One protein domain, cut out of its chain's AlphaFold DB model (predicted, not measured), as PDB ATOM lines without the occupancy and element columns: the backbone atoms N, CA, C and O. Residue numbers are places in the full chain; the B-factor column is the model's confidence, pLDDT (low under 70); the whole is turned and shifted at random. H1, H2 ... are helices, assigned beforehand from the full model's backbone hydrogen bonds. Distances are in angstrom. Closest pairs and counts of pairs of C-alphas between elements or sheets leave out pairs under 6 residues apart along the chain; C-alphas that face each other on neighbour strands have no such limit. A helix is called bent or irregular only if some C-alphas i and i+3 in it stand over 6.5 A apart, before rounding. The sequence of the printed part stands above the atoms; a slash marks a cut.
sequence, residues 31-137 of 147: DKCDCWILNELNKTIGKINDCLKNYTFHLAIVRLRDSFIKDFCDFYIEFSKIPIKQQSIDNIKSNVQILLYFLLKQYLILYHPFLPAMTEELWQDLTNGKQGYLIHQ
ATOM      1  N   ASP A  31     158.652 125.883 135.880       66.44
ATOM      2  CA  ASP A  31     158.955 124.830 134.907       66.44
ATOM      3  C   ASP A  31     159.201 125.401 133.498       66.44
ATOM      4  O   ASP A  31     160.036 124.904 132.744       66.44
ATOM      5  N   LYS A  32     158.517 126.494 133.130       70.19
ATOM      6  CA  LYS A  32     158.706 127.150 131.822       70.19
ATOM      7  C   LYS A  32     160.070 127.827 131.698       70.19
ATOM      8  O   LYS A  32     160.702 127.724 130.646       70.19
ATOM      9  N   CYS A  33     160.514 128.522 132.744       72.75
ATOM     10  CA  CYS A  33     161.834 129.150 132.776       72.75
ATOM     11  C   CYS A  33     162.948 128.093 132.782       72.75
ATOM     12  O   CYS A  33     163.931 128.246 132.055       72.75
ATOM     13  N   ASP A  34     162.753 127.002 133.524       78.81
ATOM     14  CA  ASP A  34     163.686 125.875 133.593       78.81
ATOM     15  C   ASP A  34     163.828 125.165 132.234       78.81
ATOM     16  O   ASP A  34     164.937 124.916 131.755       78.81
ATOM     17  N   CYS A  35     162.717 124.907 131.538       80.69
ATOM     18  CA  CYS A  35     162.764 124.367 130.177       80.69
ATOM     19  C   CYS A  35     163.436 125.331 129.188       80.69
ATOM     20  O   CYS A  35     164.162 124.897 128.288       80.69
ATOM     21  N   TRP A  36     163.200 126.637 129.334       83.19
ATOM     22  CA  TRP A  36     163.795 127.644 128.459       83.19
ATOM     23  C   TRP A  36     165.322 127.680 128.586       83.19
ATOM     24  O   TRP A  36     166.002 127.626 127.558       83.19
ATOM     25  N   ILE A  37     165.869 127.707 129.808       83.75
ATOM     26  CA  ILE A  37     167.324 127.796 130.009       83.75
ATOM     27  C   ILE A  37     168.044 126.542 129.502       83.75
ATOM     28  O   ILE A  37     169.104 126.648 128.889       83.75
ATOM     29  N   LEU A  38     167.440 125.358 129.656       85.56
ATOM     30  CA  LEU A  38     167.979 124.107 129.110       85.56
ATOM     31  C   LEU A  38     168.016 124.111 127.576       85.56
ATOM     32  O   LEU A  38     168.999 123.681 126.969       85.56
ATOM     33  N   ASN A  39     166.959 124.614 126.936       84.88
ATOM     34  CA  ASN A  39     166.913 124.771 125.484       84.88
ATOM     35  C   ASN A  39     167.973 125.773 124.999       84.88
ATOM     36  O   ASN A  39     168.692 125.507 124.034       84.88
ATOM     37  N   GLU A  40     168.099 126.914 125.675       84.94
ATOM     38  CA  GLU A  40     169.066 127.935 125.282       84.94
ATOM     39  C   GLU A  40     170.509 127.449 125.471       84.94
ATOM     40  O   GLU A  40     171.322 127.605 124.558       84.94
ATOM     41  N   LEU A  41     170.797 126.731 126.564       88.19
ATOM     42  CA  LEU A  41     172.084 126.066 126.774       88.19
ATOM     43  C   LEU A  41     172.409 125.096 125.628       88.19
ATOM     44  O   LEU A  41     173.503 125.157 125.070       88.19
ATOM     45  N   ASN A  42     171.458 124.250 125.218       89.31
ATOM     46  CA  ASN A  42     171.655 123.318 124.100       89.31
ATOM     47  C   ASN A  42     171.976 124.040 122.780       89.31
ATOM     48  O   ASN A  42     172.868 123.615 122.041       89.31
ATOM     49  N   LYS A  43     171.294 125.154 122.481       88.62
ATOM     50  CA  LYS A  43     171.610 125.976 121.299       88.62
ATOM     51  C   LYS A  43     173.007 126.584 121.394       88.62
ATOM     52  O   LYS A  43     173.712 126.643 120.385       88.62
ATOM     53  N   THR A  44     173.393 127.064 122.573       89.81
ATOM     54  CA  THR A  44     174.713 127.652 122.811       89.81
ATOM     55  C   THR A  44     175.815 126.607 122.643       89.81
ATOM     56  O   THR A  44     176.765 126.870 121.909       89.81
ATOM     57  N   ILE A  45     175.646 125.399 123.198       91.75
ATOM     58  CA  ILE A  45     176.566 124.266 123.007       91.75
ATOM     59  C   ILE A  45     176.745 123.965 121.517       91.75
ATOM     60  O   ILE A  45     177.874 123.869 121.044       91.75
ATOM     61  N   GLY A  46     175.653 123.883 120.749       90.88
ATOM     62  CA  GLY A  46     175.740 123.638 119.306       90.88
ATOM     63  C   GLY A  46     176.562 124.700 118.572       90.88
ATOM     64  O   GLY A  46     177.497 124.369 117.848       90.88
ATOM     65  N   LYS A  47     176.292 125.982 118.839       91.12
ATOM     66  CA  LYS A  47     177.038 127.096 118.230       91.12
ATOM     67  C   LYS A  47     178.515 127.096 118.617       91.12
ATOM     68  O   LYS A  47     179.352 127.414 117.775       91.12
ATOM     69  N   ILE A  48     178.838 126.796 119.874       92.75
ATOM     70  CA  ILE A  48     180.223 126.710 120.351       92.75
ATOM     71  C   ILE A  48     180.933 125.554 119.653       92.75
ATOM     72  O   ILE A  48     182.017 125.760 119.117       92.75
ATOM     73  N   ASN A  49     180.299 124.383 119.575       92.00
ATOM     74  CA  ASN A  49     180.852 123.211 118.900       92.00
ATOM     75  C   ASN A  49     181.147 123.491 117.426       92.00
ATOM     76  O   ASN A  49     182.209 123.118 116.937       92.00
ATOM     77  N   ASP A  50     180.257 124.196 116.729       92.81
ATOM     78  CA  ASP A  50     180.493 124.599 115.341       92.81
ATOM     79  C   ASP A  50     181.643 125.612 115.225       92.81
ATOM     80  O   ASP A  50     182.484 125.500 114.334       92.81
ATOM     81  N   CYS A  51     181.743 126.567 116.157       93.44
ATOM     82  CA  CYS A  51     182.868 127.507 116.187       93.44
ATOM     83  C   CYS A  51     184.204 126.789 116.431       93.44
ATOM     84  O   CYS A  51     185.195 127.124 115.778       93.44
ATOM     85  N   LEU A  52     184.228 125.804 117.336       91.44
ATOM     86  CA  LEU A  52     185.405 124.989 117.644       91.44
ATOM     87  C   LEU A  52     185.813 124.111 116.453       91.44
ATOM     88  O   LEU A  52     186.994 124.071 116.120       91.44
ATOM     89  N   LYS A  53     184.851 123.485 115.757       92.88
ATOM     90  CA  LYS A  53     185.105 122.727 114.515       92.88
ATOM     91  C   LYS A  53     185.726 123.589 113.417       92.88
ATOM     92  O   LYS A  53     186.582 123.118 112.681       92.88
ATOM     93  N   ASN A  54     185.315 124.853 113.331       95.81
ATOM     94  CA  ASN A  54     185.826 125.808 112.350       95.81
ATOM     95  C   ASN A  54     187.096 126.545 112.816       95.81
ATOM     96  O   ASN A  54     187.482 127.529 112.190       95.81
ATOM     97  N   TYR A  55     187.725 126.131 113.925       93.94
ATOM     98  CA  TYR A  55     188.911 126.780 114.511       93.94
ATOM     99  C   TYR A  55     188.718 128.270 114.866       93.94
ATOM    100  O   TYR A  55     189.669 129.038 115.008       93.94
ATOM    101  N   THR A  56     187.471 128.702 115.071       94.44
ATOM    102  CA  THR A  56     187.114 130.088 115.417       94.44
ATOM    103  C   THR A  56     186.974 130.278 116.932       94.44
ATOM    104  O   THR A  56     185.911 130.620 117.452       94.44
ATOM    105  N   PHE A  57     188.072 130.084 117.668       93.00
ATOM    106  CA  PHE A  57     188.084 130.122 119.141       93.00
ATOM    107  C   PHE A  57     187.602 131.454 119.735       93.00
ATOM    108  O   PHE A  57     186.862 131.463 120.718       93.00
ATOM    109  N   HIS A  58     187.953 132.580 119.108       94.12
ATOM    110  CA  HIS A  58     187.525 133.907 119.562       94.12
ATOM    111  C   HIS A  58     185.992 134.074 119.524       94.12
ATOM    112  O   HIS A  58     185.399 134.666 120.423       94.12
ATOM    113  N   LEU A  59     185.323 133.506 118.515       94.50
ATOM    114  CA  LEU A  59     183.863 133.528 118.418       94.50
ATOM    115  C   LEU A  59     183.209 132.593 119.432       94.50
ATOM    116  O   LEU A  59     182.129 132.916 119.932       94.50
ATOM    117  N   ALA A  60     183.850 131.458 119.722       94.75
ATOM    118  CA  ALA A  60     183.386 130.500 120.715       94.75
ATOM    119  C   ALA A  60     183.380 131.121 122.121       94.75
ATOM    120  O   ALA A  60     182.337 131.120 122.774       94.75
ATOM    121  N   ILE A  61     184.492 131.731 122.553       94.50
ATOM    122  CA  ILE A  61     184.599 132.336 123.892       94.50
ATOM    123  C   ILE A  61     183.651 133.528 124.065       94.50
ATOM    124  O   ILE A  61     182.997 133.642 125.100       94.50
ATOM    125  N   VAL A  62     183.508 134.388 123.046       94.25
ATOM    126  CA  VAL A  62     182.581 135.530 123.101       94.25
ATOM    127  C   VAL A  62     181.145 135.041 123.268       94.25
ATOM    128  O   VAL A  62     180.423 135.557 124.118       94.25
ATOM    129  N   ARG A  63     180.739 134.013 122.511       92.50
ATOM    130  CA  ARG A  63     179.402 133.409 122.625       92.50
ATOM    131  C   ARG A  63     179.181 132.743 123.980       92.50
ATOM    132  O   ARG A  63     178.130 132.955 124.579       92.50
ATOM    133  N   LEU A  64     180.156 131.966 124.453       94.44
ATOM    134  CA  LEU A  64     180.091 131.280 125.743       94.44
ATOM    135  C   LEU A  64     179.920 132.282 126.886       94.44
ATOM    136  O   LEU A  64     178.983 132.171 127.671       94.44
ATOM    137  N   ARG A  65     180.776 133.308 126.925       93.94
ATOM    138  CA  ARG A  65     180.723 134.376 127.927       93.94
ATOM    139  C   ARG A  65     179.413 135.142 127.883       93.94
ATOM    140  O   ARG A  65     178.829 135.410 128.929       93.94
ATOM    141  N   ASP A  66     178.954 135.504 126.690       91.25
ATOM    142  CA  ASP A  66     177.705 136.238 126.545       91.25
ATOM    143  C   ASP A  66     176.511 135.429 127.064       91.25
ATOM    144  O   ASP A  66     175.664 136.009 127.738       91.25
ATOM    145  N   SER A  67     176.466 134.118 126.811       89.19
ATOM    146  CA  SER A  67     175.400 133.251 127.331       89.19
ATOM    147  C   SER A  67     175.512 133.049 128.847       89.19
ATOM    148  O   SER A  67     174.522 133.187 129.561       89.19
ATOM    149  N   PHE A  68     176.725 132.845 129.369       93.19
ATOM    150  CA  PHE A  68     176.955 132.709 130.808       93.19
ATOM    151  C   PHE A  68     176.522 133.959 131.588       93.19
ATOM    152  O   PHE A  68     175.800 133.865 132.577       93.19
ATOM    153  N   ILE A  69     176.903 135.152 131.132       87.69
ATOM    154  CA  ILE A  69     176.545 136.384 131.843       87.69
ATOM    155  C   ILE A  69     175.061 136.714 131.645       87.69
ATOM    156  O   ILE A  69     174.353 136.947 132.618       87.69
ATOM    157  N   LYS A  70     174.567 136.730 130.400       84.19
ATOM    158  CA  LYS A  70     173.231 137.272 130.099       84.19
ATOM    159  C   LYS A  70     172.102 136.285 130.385       84.19
ATOM    160  O   LYS A  70     171.054 136.696 130.874       84.19
ATOM    161  N   ASP A  71     172.288 135.011 130.050       85.12
ATOM    162  CA  ASP A  71     171.218 134.015 130.160       85.12
ATOM    163  C   ASP A  71     171.249 133.347 131.539       85.12
ATOM    164  O   ASP A  71     170.208 133.163 132.174       85.12
ATOM    165  N   PHE A  72     172.446 133.017 132.036       87.50
ATOM    166  CA  PHE A  72     172.602 132.360 133.329       87.50
ATOM    167  C   PHE A  72     172.654 133.355 134.499       87.50
ATOM    168  O   PHE A  72     171.758 133.318 135.342       87.50
ATOM    169  N   CYS A  73     173.630 134.268 134.554       87.00
ATOM    170  CA  CYS A  73     173.785 135.167 135.706       87.00
ATOM    171  C   CYS A  73     172.677 136.228 135.813       87.00
ATOM    172  O   CYS A  73     172.009 136.310 136.840       87.00
ATOM    173  N   ASP A  74     172.453 137.025 134.766       81.81
ATOM    174  CA  ASP A  74     171.497 138.142 134.818       81.81
ATOM    175  C   ASP A  74     170.043 137.671 134.923       81.81
ATOM    176  O   ASP A  74     169.197 138.367 135.485       81.81
ATOM    177  N   PHE A  75     169.727 136.517 134.331       84.06
ATOM    178  CA  PHE A  75     168.355 136.040 134.242       84.06
ATOM    179  C   PHE A  75     168.080 134.852 135.164       84.06
ATOM    180  O   PHE A  75     167.261 134.974 136.077       84.06
ATOM    181  N   TYR A  76     168.732 133.707 134.950       82.25
ATOM    182  CA  TYR A  76     168.374 132.487 135.677       82.25
ATOM    183  C   TYR A  76     168.711 132.557 137.175       82.25
ATOM    184  O   TYR A  76     167.878 132.190 138.005       82.25
ATOM    185  N   ILE A  77     169.880 133.092 137.549       85.19
ATOM    186  CA  ILE A  77     170.232 133.282 138.965       85.19
ATOM    187  C   ILE A  77     169.245 134.247 139.629       85.19
ATOM    188  O   ILE A  77     168.714 133.933 140.694       85.19
ATOM    189  N   GLU A  78     168.932 135.383 139.004       79.81
ATOM    190  CA  GLU A  78     167.940 136.322 139.546       79.81
ATOM    191  C   GLU A  78     166.554 135.679 139.703       79.81
ATOM    192  O   GLU A  78     165.896 135.868 140.727       79.81
ATOM    193  N   PHE A  79     166.138 134.851 138.742       78.56
ATOM    194  CA  PHE A  79     164.882 134.106 138.804       78.56
ATOM    195  C   PHE A  79     164.861 133.081 139.949       78.56
ATOM    196  O   PHE A  79     163.882 132.998 140.695       78.56
ATOM    197  N   SER A  80     165.961 132.348 140.148       79.69
ATOM    198  CA  SER A  80     166.088 131.341 141.210       79.69
ATOM    199  C   SER A  80     165.997 131.922 142.628       79.69
ATOM    200  O   SER A  80     165.610 131.220 143.562       79.69
ATOM    201  N   LYS A  81     166.257 133.225 142.817       79.00
ATOM    202  CA  LYS A  81     166.110 133.885 144.128       79.00
ATOM    203  C   LYS A  81     164.670 133.862 144.647       79.00
ATOM    204  O   LYS A  81     164.476 133.897 145.862       79.00
ATOM    205  N   ILE A  82     163.672 133.816 143.760       75.62
ATOM    206  CA  ILE A  82     162.246 133.848 144.122       75.62
ATOM    207  C   ILE A  82     161.856 132.614 144.958       75.62
ATOM    208  O   ILE A  82     161.476 132.799 146.118       75.62
ATOM    209  N   PRO A  83     161.983 131.369 144.450       69.56
ATOM    210  CA  PRO A  83     161.633 130.177 145.222       69.56
ATOM    211  C   PRO A  83     162.547 129.980 146.431       69.56
ATOM    212  O   PRO A  83     162.075 129.542 147.475       69.56
ATOM    213  N   ILE A  84     163.835 130.339 146.340       70.75
ATOM    214  CA  ILE A  84     164.786 130.178 147.452       70.75
ATOM    215  C   ILE A  84     164.348 131.003 148.670       70.75
ATOM    216  O   ILE A  84     164.406 130.511 149.798       70.75
ATOM    217  N   LYS A  85     163.852 132.229 148.456       72.81
ATOM    218  CA  LYS A  85     163.367 133.102 149.537       72.81
ATOM    219  C   LYS A  85     162.010 132.678 150.107       72.81
ATOM    220  O   LYS A  85     161.727 132.969 151.266       72.81
ATOM    221  N   GLN A  86     161.167 132.005 149.329       66.56
ATOM    222  CA  GLN A  86     159.820 131.623 149.758       66.56
ATOM    223  C   GLN A  86     159.852 130.323 150.572       66.56
ATOM    224  O   GLN A  86     160.063 129.251 150.031       66.56
ATOM    225  N   GLN A  87     159.640 130.383 151.889       57.78
ATOM    226  CA  GLN A  87     159.707 129.222 152.800       57.78
ATOM    227  C   GLN A  87     158.682 128.099 152.544       57.78
ATOM    228  O   GLN A  87     158.827 127.030 153.113       57.78
ATOM    229  N   SER A  88     157.689 128.303 151.678       55.66
ATOM    230  CA  SER A  88     156.480 127.475 151.630       55.66
ATOM    231  C   SER A  88     156.484 126.299 150.643       55.66
ATOM    232  O   SER A  88     155.513 125.549 150.637       55.66
ATOM    233  N   ILE A  89     157.497 126.133 149.777       62.81
ATOM    234  CA  ILE A  89     157.474 125.084 148.735       62.81
ATOM    235  C   ILE A  89     158.836 124.390 148.588       62.81
ATOM    236  O   ILE A  89     159.628 124.705 147.697       62.81
ATOM    237  N   ASP A  90     159.096 123.412 149.453       65.69
ATOM    238  CA  ASP A  90     160.378 122.693 149.504       65.69
ATOM    239  C   ASP A  90     160.707 121.936 148.206       65.69
ATOM    240  O   ASP A  90     161.857 121.934 147.769       65.69
ATOM    241  N   ASN A  91     159.696 121.388 147.521       68.56
ATOM    242  CA  ASN A  91     159.887 120.663 146.258       68.56
ATOM    243  C   ASN A  91     160.335 121.562 145.094       68.56
ATOM    244  O   ASN A  91     161.080 121.124 144.224       68.56
ATOM    245  N   ILE A  92     159.890 122.822 145.051       64.94
ATOM    246  CA  ILE A  92     160.320 123.746 143.989       64.94
ATOM    247  C   ILE A  92     161.756 124.190 144.264       64.94
ATOM    248  O   ILE A  92     162.573 124.231 143.352       64.94
ATOM    249  N   LYS A  93     162.103 124.460 145.524       68.31
ATOM    250  CA  LYS A  93     163.473 124.838 145.896       68.31
ATOM    251  C   LYS A  93     164.502 123.782 145.525       68.31
ATOM    252  O   LYS A  93     165.546 124.135 144.979       68.31
ATOM    253  N   SER A  94     164.219 122.515 145.822       72.31
ATOM    254  CA  SER A  94     165.142 121.419 145.529       72.31
ATOM    255  C   SER A  94     165.369 121.275 144.024       72.31
ATOM    256  O   SER A  94     166.519 121.214 143.590       72.31
ATOM    257  N   ASN A  95     164.309 121.336 143.215       76.94
ATOM    258  CA  ASN A  95     164.411 121.268 141.754       76.94
ATOM    259  C   ASN A  95     165.300 122.377 141.175       76.94
ATOM    260  O   ASN A  95     166.150 122.120 140.323       76.94
ATOM    261  N   VAL A  96     165.162 123.599 141.685       80.19
ATOM    262  CA  VAL A  96     165.924 124.768 141.219       80.19
ATOM    263  C   VAL A  96     167.386 124.677 141.592       80.19
ATOM    264  O   VAL A  96     168.252 124.978 140.776       80.19
ATOM    265  N   GLN A  97     167.684 124.230 142.811       82.62
ATOM    266  CA  GLN A  97     169.059 124.001 143.243       82.62
ATOM    267  C   GLN A  97     169.732 122.916 142.398       82.62
ATOM    268  O   GLN A  97     170.878 123.090 141.981       82.62
ATOM    269  N   ILE A  98     169.011 121.834 142.087       84.38
ATOM    270  CA  ILE A  98     169.498 120.764 141.210       84.38
ATOM    271  C   ILE A  98     169.765 121.305 139.801       84.38
ATOM    272  O   ILE A  98     170.821 121.020 139.230       84.38
ATOM    273  N   LEU A  99     168.853 122.108 139.243       85.19
ATOM    274  CA  LEU A  99     169.039 122.678 137.911       85.19
ATOM    275  C   LEU A  99     170.202 123.672 137.880       85.19
ATOM    276  O   LEU A  99     171.033 123.610 136.977       85.19
ATOM    277  N   LEU A 100     170.311 124.547 138.880       88.38
ATOM    278  CA  LEU A 100     171.400 125.513 138.992       88.38
ATOM    279  C   LEU A 100     172.758 124.807 139.072       88.38
ATOM    280  O   LEU A 100     173.696 125.179 138.365       88.38
ATOM    281  N   TYR A 101     172.837 123.746 139.877       89.19
ATOM    282  CA  TYR A 101     174.016 122.893 139.976       89.19
ATOM    283  C   TYR A 101     174.364 122.240 138.634       89.19
ATOM    284  O   TYR A 101     175.519 122.261 138.204       89.19
ATOM    285  N   PHE A 102     173.362 121.695 137.939       88.88
ATOM    286  CA  PHE A 102     173.543 121.098 136.620       88.88
ATOM    287  C   PHE A 102     174.048 122.116 135.588       88.88
ATOM    288  O   PHE A 102     175.023 121.841 134.890       88.88
ATOM    289  N   LEU A 103     173.427 123.294 135.506       90.75
ATOM    290  CA  LEU A 103     173.813 124.356 134.576       90.75
ATOM    291  C   LEU A 103     175.250 124.817 134.829       90.75
ATOM    292  O   LEU A 103     176.043 124.879 133.889       90.75
ATOM    293  N   LEU A 104     175.605 125.080 136.091       92.75
ATOM    294  CA  LEU A 104     176.952 125.509 136.460       92.75
ATOM    295  C   LEU A 104     178.004 124.478 136.036       92.75
ATOM    296  O   LEU A 104     179.021 124.847 135.449       92.75
ATOM    297  N   LYS A 105     177.733 123.183 136.241       91.38
ATOM    298  CA  LYS A 105     178.610 122.110 135.756       91.38
ATOM    299  C   LYS A 105     178.816 122.146 134.249       91.38
ATOM    300  O   LYS A 105     179.950 122.028 133.795       91.38
ATOM    301  N   GLN A 106     177.744 122.311 133.474       91.38
ATOM    302  CA  GLN A 106     177.855 122.374 132.016       91.38
ATOM    303  C   GLN A 106     178.707 123.568 131.573       91.38
ATOM    304  O   GLN A 106     179.565 123.418 130.705       91.38
ATOM    305  N   TYR A 107     178.530 124.733 132.203       93.81
ATOM    306  CA  TYR A 107     179.359 125.900 131.911       93.81
ATOM    307  C   TYR A 107     180.833 125.674 132.257       93.81
ATOM    308  O   TYR A 107     181.683 126.010 131.437       93.81
ATOM    309  N   LEU A 108     181.157 125.065 133.403       94.00
ATOM    310  CA  LEU A 108     182.549 124.760 133.763       94.00
ATOM    311  C   LEU A 108     183.227 123.862 132.720       94.00
ATOM    312  O   LEU A 108     184.335 124.172 132.285       94.00
ATOM    313  N   ILE A 109     182.540 122.815 132.251       93.12
ATOM    314  CA  ILE A 109     183.081 121.927 131.212       93.12
ATOM    315  C   ILE A 109     183.280 122.688 129.889       93.12
ATOM    316  O   ILE A 109     184.301 122.519 129.224       93.12
ATOM    317  N   LEU A 110     182.349 123.574 129.516       93.50
ATOM    318  CA  LEU A 110     182.480 124.412 128.317       93.50
ATOM    319  C   LEU A 110     183.642 125.410 128.403       93.50
ATOM    320  O   LEU A 110     184.267 125.700 127.382       93.50
ATOM    321  N   TYR A 111     183.922 125.943 129.594       95.31
ATOM    322  CA  TYR A 111     185.007 126.896 129.826       95.31
ATOM    323  C   TYR A 111     186.388 126.248 129.893       95.31
ATOM    324  O   TYR A 111     187.381 126.932 129.638       95.31
ATOM    325  N   HIS A 112     186.471 124.957 130.206       93.62
ATOM    326  CA  HIS A 112     187.737 124.273 130.458       93.62
ATOM    327  C   HIS A 112     188.796 124.406 129.352       93.62
ATOM    328  O   HIS A 112     189.942 124.697 129.689       93.62
ATOM    329  N   PRO A 113     188.461 124.319 128.046       92.31
ATOM    330  CA  PRO A 113     189.444 124.519 126.976       92.31
ATOM    331  C   PRO A 113     190.087 125.915 126.961       92.31
ATOM    332  O   PRO A 113     191.126 126.101 126.336       92.31
ATOM    333  N   PHE A 114     189.466 126.902 127.613       92.56
ATOM    334  CA  PHE A 114     189.937 128.287 127.665       92.56
ATOM    335  C   PHE A 114     190.544 128.660 129.023       92.56
ATOM    336  O   PHE A 114     191.449 129.488 129.075       92.56
ATOM    337  N   LEU A 115     190.033 128.085 130.117       94.12
ATOM    338  CA  LEU A 115     190.397 128.425 131.498       94.12
ATOM    339  C   LEU A 115     190.640 127.157 132.345       94.12
ATOM    340  O   LEU A 115     189.918 126.926 133.318       94.12
ATOM    341  N   PRO A 116     191.636 126.317 132.012       93.88
ATOM    342  CA  PRO A 116     191.771 124.986 132.605       93.88
ATOM    343  C   PRO A 116     192.014 125.013 134.118       93.88
ATOM    344  O   PRO A 116     191.294 124.346 134.847       93.88
ATOM    345  N   ALA A 117     192.950 125.832 134.610       93.81
ATOM    346  CA  ALA A 117     193.268 125.888 136.042       93.81
ATOM    347  C   ALA A 117     192.085 126.392 136.892       93.81
ATOM    348  O   ALA A 117     191.689 125.742 137.853       93.81
ATOM    349  N   MET A 118     191.460 127.502 136.484       95.12
ATOM    350  CA  MET A 118     190.338 128.099 137.224       95.12
ATOM    351  C   MET A 118     189.109 127.185 137.240       95.12
ATOM    352  O   MET A 118     188.428 127.063 138.253       95.12
ATOM    353  N   THR A 119     188.796 126.552 136.105       95.62
ATOM    354  CA  THR A 119     187.649 125.634 136.029       95.62
ATOM    355  C   THR A 119     187.875 124.364 136.835       95.62
ATOM    356  O   THR A 119     186.909 123.828 137.370       95.62
ATOM    357  N   GLU A 120     189.124 123.910 136.957       94.50
ATOM    358  CA  GLU A 120     189.480 122.744 137.761       94.50
ATOM    359  C   GLU A 120     189.304 123.024 139.256       94.50
ATOM    360  O   GLU A 120     188.611 122.266 139.930       94.50
ATOM    361  N   GLU A 121     189.832 124.142 139.765       94.44
ATOM    362  CA  GLU A 121     189.643 124.542 141.168       94.44
ATOM    363  C   GLU A 121     188.152 124.651 141.523       94.44
ATOM    364  O   GLU A 121     187.675 123.996 142.451       94.44
ATOM    365  N   LEU A 122     187.379 125.373 140.702       94.19
ATOM    366  CA  LEU A 122     185.934 125.521 140.901       94.19
ATOM    367  C   LEU A 122     185.182 124.184 140.835       94.19
ATOM    368  O   LEU A 122     184.172 124.005 141.516       94.19
ATOM    369  N   TRP A 123     185.637 123.239 140.012       94.31
ATOM    370  CA  TRP A 123     185.026 121.916 139.912       94.31
ATOM    371  C   TRP A 123     185.281 121.055 141.148       94.31
ATOM    372  O   TRP A 123     184.364 120.366 141.614       94.31
ATOM    373  N   GLN A 124     186.499 121.101 141.690       92.56
ATOM    374  CA  GLN A 124     186.833 120.394 142.924       92.56
ATOM    375  C   GLN A 124     185.995 120.919 144.094       92.56
ATOM    376  O   GLN A 124     185.402 120.113 144.817       92.56
ATOM    377  N   ASP A 125     185.836 122.241 144.200       92.69
ATOM    378  CA  ASP A 125     184.977 122.876 145.204       92.69
ATOM    379  C   ASP A 125     183.504 122.479 145.033       92.69
ATOM    380  O   ASP A 125     182.831 122.103 145.994       92.69
ATOM    381  N   LEU A 126     183.001 122.492 143.794       90.75
ATOM    382  CA  LEU A 126     181.601 122.188 143.481       90.75
ATOM    383  C   LEU A 126     181.231 120.710 143.700       90.75
ATOM    384  O   LEU A 126     180.073 120.380 143.967       90.75
ATOM    385  N   THR A 127     182.179 119.793 143.513       88.94
ATOM    386  CA  THR A 127     181.943 118.342 143.631       88.94
ATOM    387  C   THR A 127     182.481 117.745 144.927       88.94
ATOM    388  O   THR A 127     182.300 116.544 145.160       88.94
ATOM    389  N   ASN A 128     183.127 118.563 145.766       87.00
ATOM    390  CA  ASN A 128     183.870 118.136 146.950       87.00
ATOM    391  C   ASN A 128     184.857 116.997 146.624       87.00
ATOM    392  O   ASN A 128     184.960 116.027 147.376       87.00
ATOM    393  N   GLY A 129     185.491 117.053 145.449       79.62
ATOM    394  CA  GLY A 129     186.433 116.041 144.958       79.62
ATOM    395  C   GLY A 129     185.843 114.672 144.601       79.62
ATOM    396  O   GLY A 129     186.579 113.757 144.237       79.62
ATOM    397  N   LYS A 130     184.517 114.487 144.661       81.12
ATOM    398  CA  LYS A 130     183.885 113.170 144.447       81.12
ATOM    399  C   LYS A 130     183.839 112.726 142.984       81.12
ATOM    400  O   LYS A 130     183.568 111.560 142.718       81.12
ATOM    401  N   GLN A 131     184.037 113.645 142.037       80.38
ATOM    402  CA  GLN A 131     183.857 113.386 140.602       80.38
ATOM    403  C   GLN A 131     185.166 113.386 139.802       80.38
ATOM    404  O   GLN A 131     185.128 113.433 138.573       80.38
ATOM    405  N   GLY A 132     186.312 113.302 140.483       88.38
ATOM    406  CA  GLY A 132     187.629 113.352 139.849       88.38
ATOM    407  C   GLY A 132     187.917 114.701 139.184       88.38
ATOM    408  O   GLY A 132     187.216 115.687 139.426       88.38
ATOM    409  N   TYR A 133     188.959 114.743 138.351       90.19
ATOM    410  CA  TYR A 133     189.348 115.963 137.641       90.19
ATOM    411  C   TYR A 133     188.408 116.286 136.479       90.19
ATOM    412  O   TYR A 133     187.919 115.386 135.785       90.19
ATOM    413  N   LEU A 134     188.185 117.577 136.242       91.38
ATOM    414  CA  LEU A 134     187.309 118.062 135.184       91.38
ATOM    415  C   LEU A 134     187.851 117.704 133.794       91.38
ATOM    416  O   LEU A 134     187.069 117.376 132.906       91.38
ATOM    417  N   ILE A 135     189.174 117.665 133.619       91.38
ATOM    418  CA  ILE A 135     189.815 117.274 132.350       91.38
ATOM    419  C   ILE A 135     189.444 115.859 131.866       91.38
ATOM    420  O   ILE A 135     189.506 115.572 130.672       91.38
ATOM    421  N   HIS A 136     189.033 114.965 132.771       90.12
ATOM    422  CA  HIS A 136     188.597 113.610 132.421       90.12
ATOM    423  C   HIS A 136     187.113 113.527 132.043       90.12
ATOM    424  O   HIS A 136     186.638 112.463 131.643       90.12
ATOM    425  N   GLN A 137     186.365 114.622 132.181       89.19
ATOM    426  CA  GLN A 137     184.940 114.647 131.880       89.19
ATOM    427  C   GLN A 137     184.684 114.703 130.375       89.19
ATOM    428  O   GLN A 137     185.449 115.263 129.590       89.19
TER     429      GLN A 137
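AT A GLANCE: This is residues 31 to 137 of the 147 residues of the protein "Hypothetical protein" of Rotaria sp. Silwood2 (UniProt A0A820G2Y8). Three long helices run back and forth side by side: H1 and H2 make a long hairpin, H3 folds back along them, and the short H4 packs on the last part of H3, on its side away from H1 and H2. H2 is bent, and its second arm, H2b, packs on the first part of H3. The printed part has 107 residues, with four named helices, H1 to H4 in chain order, and no named strand; the class is all helix. It is compact, with a radius of gyration of the C-alphas of 15.0 A, and only just elongated, spanning 49 by 30 by 17 A.

IN THESE COORDINATES: H1, residues 31 to 53, begins at C-alpha 31 (158.955, 124.830, 134.907) and is 33.2 A long. H2, residues 57 to 85, was assigned as one helix by its hydrogen bonds but is bent, with C-alphas 74 and 77 6.5 A apart; its arms are H2a, residues 57 to 74, 24.2 A, and H2b, residues 77 to 85. H3, residues 90 to 111, is 31.8 A long. H4, residues 116 to 127, ends at C-alpha 127 (181.943, 118.342, 143.631).

HOW THE PARTS SIT: H3 is the hub, and H1, H2a and H3 form an up-and-down bundle, each running against the one before. H1 and H2a, a hairpin, touch at a shallow tilt of 11 degrees, closest at the C-alphas of Ile 48 and Ala 60, 4.9 A. H3 only just touches H1, with 3 pairs of C-alphas within 8 A, the closest those of Asp 34 and Leu 99, 7.6 A. H2b and H3 form a hairpin, H3 touching with residues 92 to 100 alone, closest at the C-alphas of Pro 83 and Lys 93, 5.7 A. H3 and H4 form another, touching through residues 105 to 111 and 119 to 123 alone, closest at the C-alphas of Leu 108 and Thr 119, 5.6 A. H4 is apart from H1. In H1, H3 and H4 every O i to N i+4 pair is within hydrogen-bond range; in H2a 12 of 14 are, in H2b 3 of 5.

THE WHOLE: The C-alphas farthest apart, of Tyr 55 and Ser 88, are 49.3 A apart. The printed part has no cut, and its three links are tight. Confidence is under 70 at residues 31, 83 and 86 to 93.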